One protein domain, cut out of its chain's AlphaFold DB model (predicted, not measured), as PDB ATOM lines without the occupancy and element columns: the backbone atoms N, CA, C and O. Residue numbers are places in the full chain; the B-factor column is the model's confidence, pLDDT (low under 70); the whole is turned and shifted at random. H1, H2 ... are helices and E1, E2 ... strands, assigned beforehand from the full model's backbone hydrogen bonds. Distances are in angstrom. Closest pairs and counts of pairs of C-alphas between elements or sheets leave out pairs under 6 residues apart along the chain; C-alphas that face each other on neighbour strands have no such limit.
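This is residues 55 to 144 of the 300 residues of an uncharacterized protein of Streptomyces anulatus (UniProt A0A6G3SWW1). A strongly twisted sheet of four strands makes the core, with the long helix H2 along one face and helices H3 and H4 on the other, three layers in all. The short helix H1 sits at the sheet's level beside the strands, and the short helix H5 is off the sheet, packed on H4. There are 90 printed residues with five named helices and four named strands, in the order H1 H2 E1 H3 H4 E2 E3 E4 H5, of the mixed class. The mixed sheet runs E1 E4 E3 E2. The whole is compact and rounded, with a radius of gyration of the C-alphas of 11.4 A and spans of 33 by 27 by 20 A.

In the sheet, E3, residues 121 to 128, and E4, residues 131 to 136, are antiparallel neighbours and form a hairpin, with N 126 and O 133 within hydrogen-bond range at 2.9 A. E2, residues 115 to 118, forms a hairpin with E3, with N 123 and O 115 2.8 A apart. E2 E3 E4 is a meander, each strand the antiparallel neighbour of the one before. E3 bends by 67 degrees at residue 125. E1, residues 86 to 89, is parallel to E4, with N 88 and O 134 2.9 A apart. H2, residues 69 to 82, is on the sheet at a height of 7.9 A, along the strands at 20 degrees to E3 on the local plane; its closest C-alphas to E2 are those of Ala 71 and Leu 117, 4.6 A. H4, residues 102 to 112, is on the opposite face at a height of 8.8 A, across the strands at 82 degrees to E3 on the local plane. H3, residues 90 to 96, is on the same face as H4. E1, H3 H4, E2 is a split strand-helix-strand unit, two strands running the same way with E4 E3 between them, and its crossover is right-handed. H1, residues 55 to 62, touches H3, with the C-alphas of Ala 60 and Ala 90 closest at 4.8 A. H5, residues 140 to 144, touches H4, with Pro 102 and Ala 142 the closest C-alphas at 4.8 A. H2 and H3 are apart. In the five helices every O i to N i+4 pair is within hydrogen-bond range.

H1 begins at C-alpha 55, (-15.368, -24.776, 20.844). H2 is 20.0 A long, E3 19.1 A, H4 15.6 A and E4 14.8 A. H5 ends at C-alpha 144, (-22.084, -12.451, 23.311).

The C-alphas farthest apart, those of Ser 69 and Ala 99, are 33.7 A apart. The printed part has no cut. The link from H1 to H2 is short, the others are tight. Mean pLDDT of the printed part is 96.4, and no printed residue is under 70.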
ATOM      1  N   ARG A  55     -16.169 -24.435  19.662       96.06
ATOM      2  CA  ARG A  55     -15.368 -24.776  20.844       96.06
ATOM      3  C   ARG A  55     -15.529 -23.780  21.981       96.06
ATOM      4  O   ARG A  55     -15.683 -24.209  23.121       96.06
ATOM      5  N   LEU A  56     -15.494 -22.475  21.674       96.50
ATOM      6  CA  LEU A  56     -15.578 -21.438  22.702       96.50
ATOM      7  C   LEU A  56     -16.854 -21.611  23.523       96.50
ATOM      8  O   LEU A  56     -16.803 -21.634  24.751       96.50
ATOM      9  N   HIS A  57     -17.973 -21.781  22.822       97.19
ATOM     10  CA  HIS A  57     -19.282 -21.952  23.433       97.19
ATOM     11  C   HIS A  57     -19.423 -23.259  24.197       97.19
ATOM     12  O   HIS A  57     -19.914 -23.221  25.319       97.19
ATOM     13  N   ARG A  58     -18.955 -24.384  23.646       97.31
ATOM     14  CA  ARG A  58     -18.998 -25.661  24.367       97.31
ATOM     15  C   ARG A  58     -18.195 -25.596  25.657       97.31
ATOM     16  O   ARG A  58     -18.718 -25.913  26.708       97.31
ATOM     17  N   VAL A  59     -16.954 -25.112  25.622       98.44
ATOM     18  CA  VAL A  59     -16.122 -24.995  26.836       98.44
ATOM     19  C   VAL A  59     -16.738 -24.025  27.859       98.44
ATOM     20  O   VAL A  59     -16.670 -24.262  29.062       98.44
ATOM     21  N   ALA A  60     -17.382 -22.945  27.407       98.25
ATOM     22  CA  ALA A  60     -18.061 -22.009  28.303       98.25
ATOM     23  C   ALA A  60     -19.355 -22.569  28.927       98.25
ATOM     24  O   ALA A  60     -19.726 -22.140  30.020       98.25
ATOM     25  N   ALA A  61     -20.060 -23.465  28.228       97.88
ATOM     26  CA  ALA A  61     -21.334 -24.044  28.660       97.88
ATOM     27  C   ALA A  61     -21.161 -25.364  29.423       97.88
ATOM     28  O   ALA A  61     -21.726 -25.526  30.499       97.88
ATOM     29  N   ASP A  62     -20.336 -26.260  28.889       97.75
ATOM     30  CA  ASP A  62     -20.160 -27.646  29.336       97.75
ATOM     31  C   ASP A  62     -18.894 -27.820  30.207       97.75
ATOM     32  O   ASP A  62     -18.542 -28.923  30.634       97.75
ATOM     33  N   GLY A  63     -18.158 -26.731  30.453       97.88
ATOM     34  CA  GLY A  63     -16.945 -26.728  31.264       97.88
ATOM     35  C   GLY A  63     -15.808 -27.547  30.639       97.88
ATOM     36  O   GLY A  63     -15.387 -27.306  29.508       97.88
ATOM     37  N   ALA A  64     -15.261 -28.498  31.403       97.69
ATOM     38  CA  ALA A  64     -14.087 -29.280  31.004       97.69
ATOM     39  C   ALA A  64     -14.404 -30.477  30.079       97.69
ATOM     40  O   ALA A  64     -13.491 -31.063  29.494       97.69
ATOM     41  N   GLU A  65     -15.679 -30.859  29.936       97.12
ATOM     42  CA  GLU A  65     -16.140 -31.983  29.101       97.12
ATOM     43  C   GLU A  65     -15.683 -31.901  27.625       97.12
ATOM     44  O   GLU A  65     -15.135 -32.881  27.106       97.12
ATOM     45  N   PRO A  66     -15.756 -30.747  26.946       97.00
ATOM     46  CA  PRO A  66     -15.300 -30.621  25.566       97.00
ATOM     47  C   PRO A  66     -13.783 -30.454  25.405       97.00
ATOM     48  O   PRO A  66     -13.329 -30.297  24.277       97.00
ATOM     49  N   LEU A  67     -12.962 -30.450  26.457       98.19
ATOM     50  CA  LEU A  67     -11.518 -30.239  26.290       98.19
ATOM     51  C   LEU A  67     -10.839 -31.427  25.588       98.19
ATOM     52  O   LEU A  67     -11.164 -32.588  25.853       98.19
ATOM     53  N   SER A  68      -9.891 -31.132  24.690       97.50
ATOM     54  CA  SER A  68      -8.995 -32.134  24.092       97.50
ATOM     55  C   SER A  68      -8.057 -32.736  25.142       97.50
ATOM     56  O   SER A  68      -7.926 -32.205  26.246       97.50
ATOM     57  N   SER A  69      -7.374 -33.831  24.803       97.44
ATOM     58  CA  SER A  69      -6.444 -34.491  25.728       97.44
ATOM     59  C   SER A  69      -5.351 -33.547  26.240       97.44
ATOM     60  O   SER A  69      -5.108 -33.503  27.443       97.44
ATOM     61  N   ASP A  70      -4.749 -32.737  25.365       96.31
ATOM     62  CA  ASP A  70      -3.716 -31.781  25.782       96.31
ATOM     63  C   ASP A  70      -4.294 -30.625  26.599       96.31
ATOM     64  O   ASP A  70      -3.752 -30.297  27.649       96.31
ATOM     65  N   ALA A  71      -5.455 -30.086  26.216       97.94
ATOM     66  CA  ALA A  71      -6.097 -29.023  26.986       97.94
ATOM     67  C   ALA A  71      -6.521 -29.487  28.393       97.94
ATOM     68  O   ALA A  71      -6.482 -28.704  29.339       97.94
ATOM     69  N   ARG A  72      -6.896 -30.764  28.555       98.12
ATOM     70  CA  ARG A  72      -7.160 -31.370  29.872       98.12
ATOM     71  C   ARG A  72      -5.895 -31.497  30.710       98.12
ATOM     72  O   ARG A  72      -5.957 -31.285  31.916       98.12
ATOM     73  N   ARG A  73      -4.765 -31.831  30.083       97.62
ATOM     74  CA  ARG A  73      -3.459 -31.909  30.746       97.62
ATOM     75  C   ARG A  73      -3.039 -30.536  31.268       97.62
ATOM     76  O   ARG A  73      -2.744 -30.412  32.451       97.62
ATOM     77  N   GLU A  74      -3.121 -29.514  30.416       98.25
ATOM     78  CA  GLU A  74      -2.844 -28.120  30.782       98.25
ATOM     79  C   GLU A  74      -3.777 -27.628  31.897       98.25
ATOM     80  O   GLU A  74      -3.330 -26.994  32.850       98.25
ATOM     81  N   LEU A  75      -5.071 -27.969  31.830       98.50
ATOM     82  CA  LEU A  75      -6.019 -27.646  32.898       98.50
ATOM     83  C   LEU A  75      -5.635 -28.316  34.224       98.50
ATOM     84  O   LEU A  75      -5.723 -27.672  35.265       98.50
ATOM     85  N   GLY A  76      -5.208 -29.582  34.192       97.94
ATOM     86  CA  GLY A  76      -4.731 -30.298  35.378       97.94
ATOM     87  C   GLY A  76      -3.523 -29.607  36.010       97.94
ATOM     88  O   GLY A  76      -3.539 -29.310  37.198       97.94
ATOM     89  N   SER A  77      -2.526 -29.238  35.200       97.38
ATOM     90  CA  SER A  77      -1.358 -28.486  35.677       97.38
ATOM     91  C   SER A  77      -1.725 -27.113  36.253       97.38
ATOM     92  O   SER A  77      -1.137 -26.676  37.247       97.38
ATOM     93  N   LEU A  78      -2.712 -26.425  35.668       97.81
ATOM     94  CA  LEU A  78      -3.220 -25.171  36.219       97.81
ATOM     95  C   LEU A  78      -3.920 -25.390  37.567       97.81
ATOM     96  O   LEU A  78      -3.654 -24.642  38.501       97.81
ATOM     97  N   LEU A  79      -4.764 -26.418  37.686       97.06
ATOM     98  CA  LEU A  79      -5.472 -26.756  38.924       97.06
ATOM     99  C   LEU A  79      -4.493 -27.055  40.071       97.06
ATOM    100  O   LEU A  79      -4.637 -26.491  41.158       97.06
ATOM    101  N   ASP A  80      -3.461 -27.857  39.797       96.31
ATOM    102  CA  ASP A  80      -2.430 -28.233  40.770       96.31
ATOM    103  C   ASP A  80      -1.605 -27.026  41.245       96.31
ATOM    104  O   ASP A  80      -1.245 -26.924  42.418       96.31
ATOM    105  N   SER A  81      -1.309 -26.086  40.340       96.25
ATOM    106  CA  SER A  81      -0.462 -24.922  40.638       96.25
ATOM    107  C   SER A  81      -1.224 -23.719  41.193       96.25
ATOM    108  O   SER A  81      -0.636 -22.888  41.890       96.25
ATOM    109  N   SER A  82      -2.524 -23.595  40.913       95.75
ATOM    110  CA  SER A  82      -3.299 -22.417  41.300       95.75
ATOM    111  C   SER A  82      -3.948 -22.525  42.675       95.75
ATOM    112  O   SER A  82      -4.377 -21.502  43.209       95.75
ATOM    113  N   GLY A  83      -4.087 -23.734  43.230       92.38
ATOM    114  CA  GLY A  83      -4.870 -23.969  44.447       92.38
ATOM    115  C   GLY A  83      -6.345 -23.595  44.274       92.38
ATOM    116  O   GLY A  83      -6.963 -23.085  45.209       92.38
ATOM    117  N   ALA A  84      -6.880 -23.749  43.058       96.19
ATOM    118  CA  ALA A  84      -8.302 -23.547  42.813       96.19
ATOM    119  C   ALA A  84      -9.092 -24.736  43.368       96.19
ATOM    120  O   ALA A  84      -8.633 -25.875  43.331       96.19
ATOM    121  N   GLU A  85     -10.278 -24.460  43.896       95.69
ATOM    122  CA  GLU A  85     -11.134 -25.470  44.517       95.69
ATOM    123  C   GLU A  85     -11.990 -26.214  43.490       95.69
ATOM    124  O   GLU A  85     -12.436 -27.333  43.744       95.69
ATOM    125  N   ASP A  86     -12.247 -25.587  42.342       96.00
ATOM    126  CA  ASP A  86     -13.077 -26.127  41.279       96.00
ATOM    127  C   ASP A  86     -12.807 -25.480  39.909       96.00
ATOM    128  O   ASP A  86     -12.076 -24.494  39.764       96.00
ATOM    129  N   VAL A  87     -13.410 -26.088  38.886       98.38
ATOM    130  CA  VAL A  87     -13.373 -25.648  37.490       98.38
ATOM    131  C   VAL A  87     -14.804 -25.544  36.981       98.38
ATOM    132  O   VAL A  87     -15.568 -26.499  37.114       98.38
ATOM    133  N   VAL A  88     -15.156 -24.416  36.370       98.56
ATOM    134  CA  VAL A  88     -16.502 -24.171  35.830       98.56
ATOM    135  C   VAL A  88     -16.446 -23.501  34.465       98.56
ATOM    136  O   VAL A  88     -15.501 -22.779  34.145       98.56
ATOM    137  N   GLY A  89     -17.491 -23.701  33.664       98.69
ATOM    138  CA  GLY A  89     -17.731 -22.886  32.474       98.69
ATOM    139  C   GLY A  89     -18.166 -21.459  32.833       98.69
ATOM    140  O   GLY A  89     -18.698 -21.207  33.917       98.69
ATOM    141  N   ALA A  90     -17.984 -20.509  31.915       98.25
ATOM    142  CA  ALA A  90     -18.378 -19.113  32.118       98.25
ATOM    143  C   ALA A  90     -19.863 -18.931  32.487       98.25
ATOM    144  O   ALA A  90     -20.186 -18.111  33.344       98.25
ATOM    145  N   TYR A  91     -20.777 -19.691  31.871       98.19
ATOM    146  CA  TYR A  91     -22.212 -19.559  32.164       98.19
ATOM    147  C   TYR A  91     -22.586 -20.138  33.533       98.19
ATOM    148  O   TYR A  91     -23.446 -19.595  34.228       98.19
ATOM    149  N   GLU A  92     -21.902 -21.198  33.954       98.31
ATOM    150  CA  GLU A  92     -22.057 -21.741  35.298       98.31
ATOM    151  C   GLU A  92     -21.512 -20.762  36.350       98.31
ATOM    152  O   GLU A  92     -22.165 -20.551  37.371       98.31
ATOM    153  N   ALA A  93     -20.385 -20.091  36.082       98.19
ATOM    154  CA  ALA A  93     -19.842 -19.061  36.972       98.19
ATOM    155  C   ALA A  93     -20.863 -17.941  37.247       98.19
ATOM    156  O   ALA A  93     -21.109 -17.602  38.404       98.19
ATOM    157  N   LEU A  94     -21.519 -17.428  36.196       98.06
ATOM    158  CA  LEU A  94     -22.582 -16.417  36.311       98.06
ATOM    159  C   LEU A  94     -23.836 -16.940  37.032       98.06
ATOM    160  O   LEU A  94     -24.567 -16.171  37.648       98.06
ATOM    161  N   THR A  95     -24.098 -18.246  36.966       97.69
ATOM    162  CA  THR A  95     -25.223 -18.867  37.684       97.69
ATOM    163  C   THR A  95     -24.924 -19.002  39.180       97.69
ATOM    164  O   THR A  95     -25.817 -18.835  40.008       97.69
ATOM    165  N   ARG A  96     -23.668 -19.294  39.542       97.00
ATOM    166  CA  ARG A  96     -23.222 -19.477  40.935       97.00
ATOM    167  C   ARG A  96     -23.061 -18.165  41.700       97.00
ATOM    168  O   ARG A  96     -23.152 -18.173  42.926       97.00
ATOM    169  N   ASP A  97     -22.824 -17.066  40.993       96.06
ATOM    170  CA  ASP A  97     -22.734 -15.719  41.549       96.06
ATOM    171  C   ASP A  97     -23.658 -14.782  40.762       96.06
ATOM    172  O   ASP A  97     -23.261 -14.178  39.771       96.06
ATOM    173  N   SER A  98     -24.916 -14.665  41.193       91.88
ATOM    174  CA  SER A  98     -25.929 -13.867  40.486       91.88
ATOM    175  C   SER A  98     -25.673 -12.356  40.517       91.88
ATOM    176  O   SER A  98     -26.315 -11.616  39.770       91.88
ATOM    177  N   ALA A  99     -24.749 -11.885  41.362       94.00
ATOM    178  CA  ALA A  99     -24.293 -10.498  41.363       94.00
ATOM    179  C   ALA A  99     -23.198 -10.246  40.311       94.00
ATOM    180  O   ALA A  99     -22.910  -9.093  39.979       94.00
ATOM    181  N   LEU A 100     -22.590 -11.307  39.774       96.06
ATOM    182  CA  LEU A 100     -21.550 -11.221  38.764       96.06
ATOM    183  C   LEU A 100     -22.165 -10.937  37.390       96.06
ATOM    184  O   LEU A 100     -22.898 -11.749  36.830       96.06
ATOM    185  N   SER A 101     -21.845  -9.778  36.817       96.50
ATOM    186  CA  SER A 101     -22.231  -9.466  35.437       96.50
ATOM    187  C   SER A 101     -21.254 -10.089  34.427       96.50
ATOM    188  O   SER A 101     -20.085 -10.302  34.759       96.50
ATOM    189  N   PRO A 102     -21.667 -10.312  33.163       95.25
ATOM    190  CA  PRO A 102     -20.763 -10.734  32.090       95.25
ATOM    191  C   PRO A 102     -19.498  -9.873  31.953       95.25
ATOM    192  O   PRO A 102     -18.402 -10.410  31.807       95.25
ATOM    193  N   ALA A 103     -19.644  -8.546  32.024       93.19
ATOM    194  CA  ALA A 103     -18.529  -7.607  31.902       93.19
ATOM    195  C   ALA A 103     -17.581  -7.673  33.110       93.19
ATOM    196  O   ALA A 103     -16.364  -7.585  32.955       93.19
ATOM    197  N   GLU A 104     -18.132  -7.866  34.310       95.94
ATOM    198  CA  GLU A 104     -17.335  -8.044  35.524       95.94
ATOM    199  C   GLU A 104     -16.556  -9.367  35.485       95.94
ATOM    200  O   GLU A 104     -15.366  -9.378  35.798       95.94
ATOM    201  N   LEU A 105     -17.174 -10.465  35.028       96.62
ATOM    202  CA  LEU A 105     -16.481 -11.743  34.854       96.62
ATOM    203  C   LEU A 105     -15.317 -11.627  33.859       96.62
ATOM    204  O   LEU A 105     -14.203 -12.041  34.177       96.62
ATOM    205  N   GLU A 106     -15.546 -11.027  32.685       94.81
ATOM    206  CA  GLU A 106     -14.484 -10.776  31.701       94.81
ATOM    207  C   GLU A 106     -13.344  -9.950  32.316       94.81
ATOM    208  O   GLU A 106     -12.169 -10.303  32.174       94.81
ATOM    209  N   SER A 107     -13.685  -8.871  33.028       93.69
ATOM    210  CA  SER A 107     -12.710  -7.992  33.676       93.69
ATOM    211  C   SER A 107     -11.852  -8.746  34.691       93.69
ATOM    212  O   SER A 107     -10.625  -8.633  34.643       93.69
ATOM    213  N   ARG A 108     -12.464  -9.565  35.556       95.81
ATOM    214  CA  ARG A 108     -11.745 -10.383  36.543       95.81
ATOM    215  C   ARG A 108     -10.834 -11.411  35.886       95.81
ATOM    216  O   ARG A 108      -9.663 -11.486  36.245       95.81
ATOM    217  N   CYS A 109     -11.331 -12.150  34.891       95.44
ATOM    218  CA  CYS A 109     -10.527 -13.126  34.152       95.44
ATOM    219  C   CYS A 109      -9.318 -12.474  33.467       95.44
ATOM    220  O   CYS A 109      -8.218 -13.019  33.482       95.44
ATOM    221  N   ARG A 110      -9.493 -11.283  32.888       92.06
ATOM    222  CA  ARG A 110      -8.386 -10.542  32.276       92.06
ATOM    223  C   ARG A 110      -7.368 -10.078  33.318       92.06
ATOM    224  O   ARG A 110      -6.171 -10.197  33.082       92.06
ATOM    225  N   GLN A 111      -7.829  -9.556  34.455       94.00
ATOM    226  CA  GLN A 111      -6.955  -9.094  35.540       94.00
ATOM    227  C   GLN A 111      -6.148 -10.234  36.167       94.00
ATOM    228  O   GLN A 111      -5.002 -10.017  36.550       94.00
ATOM    229  N   SER A 112      -6.718 -11.438  36.251       94.56
ATOM    230  CA  SER A 112      -6.014 -12.609  36.777       94.56
ATOM    231  C   SER A 112      -5.135 -13.331  35.756       94.56
ATOM    232  O   SER A 112      -4.367 -14.216  36.130       94.56
ATOM    233  N   GLY A 113      -5.205 -12.927  34.487       93.44
ATOM    234  CA  GLY A 113      -4.487 -13.551  33.387       93.44
ATOM    235  C   GLY A 113      -5.310 -14.632  32.687       93.44
ATOM    236  O   GLY A 113      -6.121 -15.343  33.284       93.44
ATOM    237  N   ILE A 114      -5.095 -14.750  31.378       93.69
ATOM    238  CA  ILE A 114      -5.777 -15.724  30.523       93.69
ATOM    239  C   ILE A 114      -4.771 -16.800  30.111       93.69
ATOM    240  O   ILE A 114      -3.865 -16.557  29.315       93.69
ATOM    241  N   HIS A 115      -4.960 -18.010  30.629       96.06
ATOM    242  CA  HIS A 115      -4.187 -19.193  30.277       96.06
ATOM    243  C   HIS A 115      -4.817 -19.874  29.063       96.06
ATOM    244  O   HIS A 115      -5.972 -20.302  29.101       96.06
ATOM    245  N   ARG A 116      -4.068 -19.992  27.964       95.69
ATOM    246  CA  ARG A 116      -4.500 -20.771  26.798       95.69
ATOM    247  C   ARG A 116      -4.233 -22.252  27.065       95.69
ATOM    248  O   ARG A 116      -3.079 -22.652  27.126       95.69
ATOM    249  N   LEU A 117      -5.294 -23.051  27.165       97.31
ATOM    250  CA  LEU A 117      -5.214 -24.513  27.295       97.31
ATOM    251  C   LEU A 117      -5.113 -25.198  25.926       97.31
ATOM    252  O   LEU A 117      -4.590 -26.296  25.786       97.31
ATOM    253  N   GLY A 118      -5.676 -24.559  24.902       94.06
ATOM    254  CA  GLY A 118      -5.727 -25.068  23.539       94.06
ATOM    255  C   GLY A 118      -6.510 -24.127  22.635       94.06
ATOM    256  O   GLY A 118      -6.957 -23.056  23.055       94.06
ATOM    257  N   SER A 119      -6.685 -24.500  21.368       91.81
ATOM    258  CA  SER A 119      -7.527 -23.710  20.465       91.81
ATOM    259  C   SER A 119      -8.964 -23.653  21.002       91.81
ATOM    260  O   SER A 119      -9.536 -24.671  21.391       91.81
ATOM    261  N   GLY A 120      -9.516 -22.442  21.117       94.38
ATOM    262  CA  GLY A 120     -10.854 -22.206  21.674       94.38
ATOM    263  C   GLY A 120     -11.045 -22.583  23.154       94.38
ATOM    264  O   GLY A 120     -12.186 -22.671  23.606       94.38
ATOM    265  N   SER A 121      -9.967 -22.819  23.906       97.75
ATOM    266  CA  SER A 121     -10.032 -23.263  25.304       97.75
ATOM    267  C   SER A 121      -9.114 -22.399  26.164       97.75
ATOM    268  O   SER A 121      -7.890 -22.486  26.056       97.75
ATOM    269  N   TYR A 122      -9.707 -21.556  27.001       97.56
ATOM    270  CA  TYR A 122      -9.008 -20.589  27.841       97.56
ATOM    271  C   TYR A 122      -9.473 -20.707  29.287       97.56
ATOM    272  O   TYR A 122     -10.639 -21.002  29.538       97.56
ATOM    273  N   ALA A 123      -8.571 -20.448  30.224       98.38
ATOM    274  CA  ALA A 123      -8.814 -20.543  31.652       98.38
ATOM    275  C   ALA A 123      -8.270 -19.313  32.379       98.38
ATOM    276  O   ALA A 123      -7.186 -18.829  32.063       98.38
ATOM    277  N   SER A 124      -8.996 -18.848  33.386       98.31
ATOM    278  CA  SER A 124      -8.527 -17.813  34.306       98.31
ATOM    279  C   SER A 124      -8.871 -18.214  35.730       98.31
ATOM    280  O   SER A 124      -9.986 -18.657  35.998       98.31
ATOM    281  N   VAL A 125      -7.924 -18.043  36.648       98.25
ATOM    282  CA  VAL A 125      -8.143 -18.304  38.075       98.25
ATOM    283  C   VAL A 125      -8.720 -17.035  38.691       98.25
ATOM    284  O   VAL A 125      -8.047 -16.011  38.725       98.25
ATOM    285  N   THR A 126      -9.965 -17.060  39.147       97.19
ATOM    286  CA  THR A 126     -10.644 -15.888  39.720       97.19
ATOM    287  C   THR A 126     -11.519 -16.291  40.900       97.19
ATOM    288  O   THR A 126     -11.735 -17.471  41.155       97.19
ATOM    289  N   GLU A 127     -12.021 -15.311  41.642       95.81
ATOM    290  CA  GLU A 127     -13.040 -15.542  42.653       95.81
ATOM    291  C   GLU A 127     -14.445 -15.586  42.026       95.81
ATOM    292  O   GLU A 127     -14.840 -14.654  41.313       95.81
ATOM    293  N   VAL A 128     -15.195 -16.650  42.321       96.94
ATOM    294  CA  VAL A 128     -16.628 -16.805  42.017       96.94
ATOM    295  C   VAL A 128     -17.338 -17.180  43.313       96.94
ATOM    296  O   VAL A 128     -17.006 -18.196  43.921       96.94
ATOM    297  N   ASN A 129     -18.293 -16.361  43.772       95.00
ATOM    298  CA  ASN A 129     -18.995 -16.577  45.045       95.00
ATOM    299  C   ASN A 129     -18.042 -16.879  46.230       95.00
ATOM    300  O   ASN A 129     -18.242 -17.831  46.987       95.00
ATOM    301  N   ARG A 130     -16.980 -16.072  46.379       93.62
ATOM    302  CA  ARG A 130     -15.939 -16.199  47.424       93.62
ATOM    303  C   ARG A 130     -15.092 -17.475  47.378       93.62
ATOM    304  O   ARG A 130     -14.423 -17.790  48.359       93.62
ATOM    305  N   ARG A 131     -15.109 -18.211  46.265       95.81
ATOM    306  CA  ARG A 131     -14.279 -19.404  46.053       95.81
ATOM    307  C   ARG A 131     -13.269 -19.150  44.954       95.81
ATOM    308  O   ARG A 131     -13.584 -18.499  43.958       95.81
ATOM    309  N   ARG A 132     -12.053 -19.663  45.135       97.31
ATOM    310  CA  ARG A 132     -11.011 -19.585  44.112       97.31
ATOM    311  C   ARG A 132     -11.295 -20.636  43.043       97.31
ATOM    312  O   ARG A 132     -11.097 -21.822  43.278       97.31
ATOM    313  N   THR A 133     -11.719 -20.189  41.873       98.44
ATOM    314  CA  THR A 133     -12.275 -21.028  40.812       98.44
ATOM    315  C   THR A 133     -11.520 -20.811  39.506       98.44
ATOM    316  O   THR A 133     -11.197 -19.678  39.140       98.44
ATOM    317  N   ILE A 134     -11.261 -21.886  38.761       98.75
ATOM    318  CA  ILE A 134     -10.856 -21.773  37.356       98.75
ATOM    319  C   ILE A 134     -12.115 -21.582  36.514       98.75
ATOM    320  O   ILE A 134     -12.949 -22.481  36.409       98.75
ATOM    321  N   VAL A 135     -12.239 -20.418  35.880       98.75
ATOM    322  CA  VAL A 135     -13.327 -20.135  34.943       98.75
ATOM    323  C   VAL A 135     -12.848 -20.359  33.517       98.75
ATOM    324  O   VAL A 135     -11.887 -19.735  33.058       98.75
ATOM    325  N   LEU A 136     -13.551 -21.232  32.804       98.75
ATOM    326  CA  LEU A 136     -13.288 -21.555  31.412       98.75
ATOM    327  C   LEU A 136     -14.034 -20.593  30.480       98.75
ATOM    328  O   LEU A 136     -15.247 -20.407  30.594       98.75
ATOM    329  N   ASN A 137     -13.300 -19.995  29.539       97.94
ATOM    330  CA  ASN A 137     -13.799 -19.042  28.542       97.94
ATOM    331  C   ASN A 137     -14.629 -17.884  29.138       97.94
ATOM    332  O   ASN A 137     -15.633 -17.471  28.556       97.94
ATOM    333  N   GLY A 138     -14.191 -17.328  30.277       96.94
ATOM    334  CA  GLY A 138     -14.911 -16.290  31.037       96.94
ATOM    335  C   GLY A 138     -15.275 -15.012  30.266       96.94
ATOM    336  O   GLY A 138     -16.203 -14.310  30.648       96.94
ATOM    337  N   PHE A 139     -14.609 -14.729  29.144       94.06
ATOM    338  CA  PHE A 139     -14.920 -13.590  28.273       94.06
ATOM    339  C   PHE A 139     -16.161 -13.803  27.385       94.06
ATOM    340  O   PHE A 139     -16.719 -12.842  26.853       94.06
ATOM    341  N   LEU A 140     -16.598 -15.050  27.171       95.25
ATOM    342  CA  LEU A 140     -17.614 -15.361  26.163       95.25
ATOM    343  C   LEU A 140     -18.992 -14.726  26.435       95.25
ATOM    344  O   LEU A 140     -19.616 -14.258  25.475       95.25
ATOM    345  N   PRO A 141     -19.492 -14.656  27.687       95.25
ATOM    346  CA  PRO A 141     -20.739 -13.954  27.977       95.25
ATOM    347  C   PRO A 141     -20.690 -12.471  27.587       95.25
ATOM    348  O   PRO A 141     -21.633 -11.974  26.971       95.25
ATOM    349  N   ALA A 142     -19.580 -11.779  27.872       92.56
ATOM    350  CA  ALA A 142     -19.395 -10.377  27.495       92.56
ATOM    351  C   ALA A 142     -19.287 -10.204  25.972       92.56
ATOM    352  O   ALA A 142     -19.947  -9.337  25.399       92.56
ATOM    353  N   LEU A 143     -18.548 -11.092  25.296       90.94
ATOM    354  CA  LEU A 143     -18.495 -11.136  23.833       90.94
ATOM    355  C   LEU A 143     -19.898 -11.292  23.236       90.94
ATOM    356  O   LEU A 143     -20.249 -10.575  22.304       90.94
ATOM    357  N   THR A 144     -20.715 -12.193  23.787       92.62
ATOM    358  CA  THR A 144     -22.084 -12.451  23.311       92.62
ATOM    359  C   THR A 144     -22.996 -11.238  23.513       92.62
ATOM    360  O   THR A 144     -23.809 -10.938  22.637       92.62
TER     361      THR A 144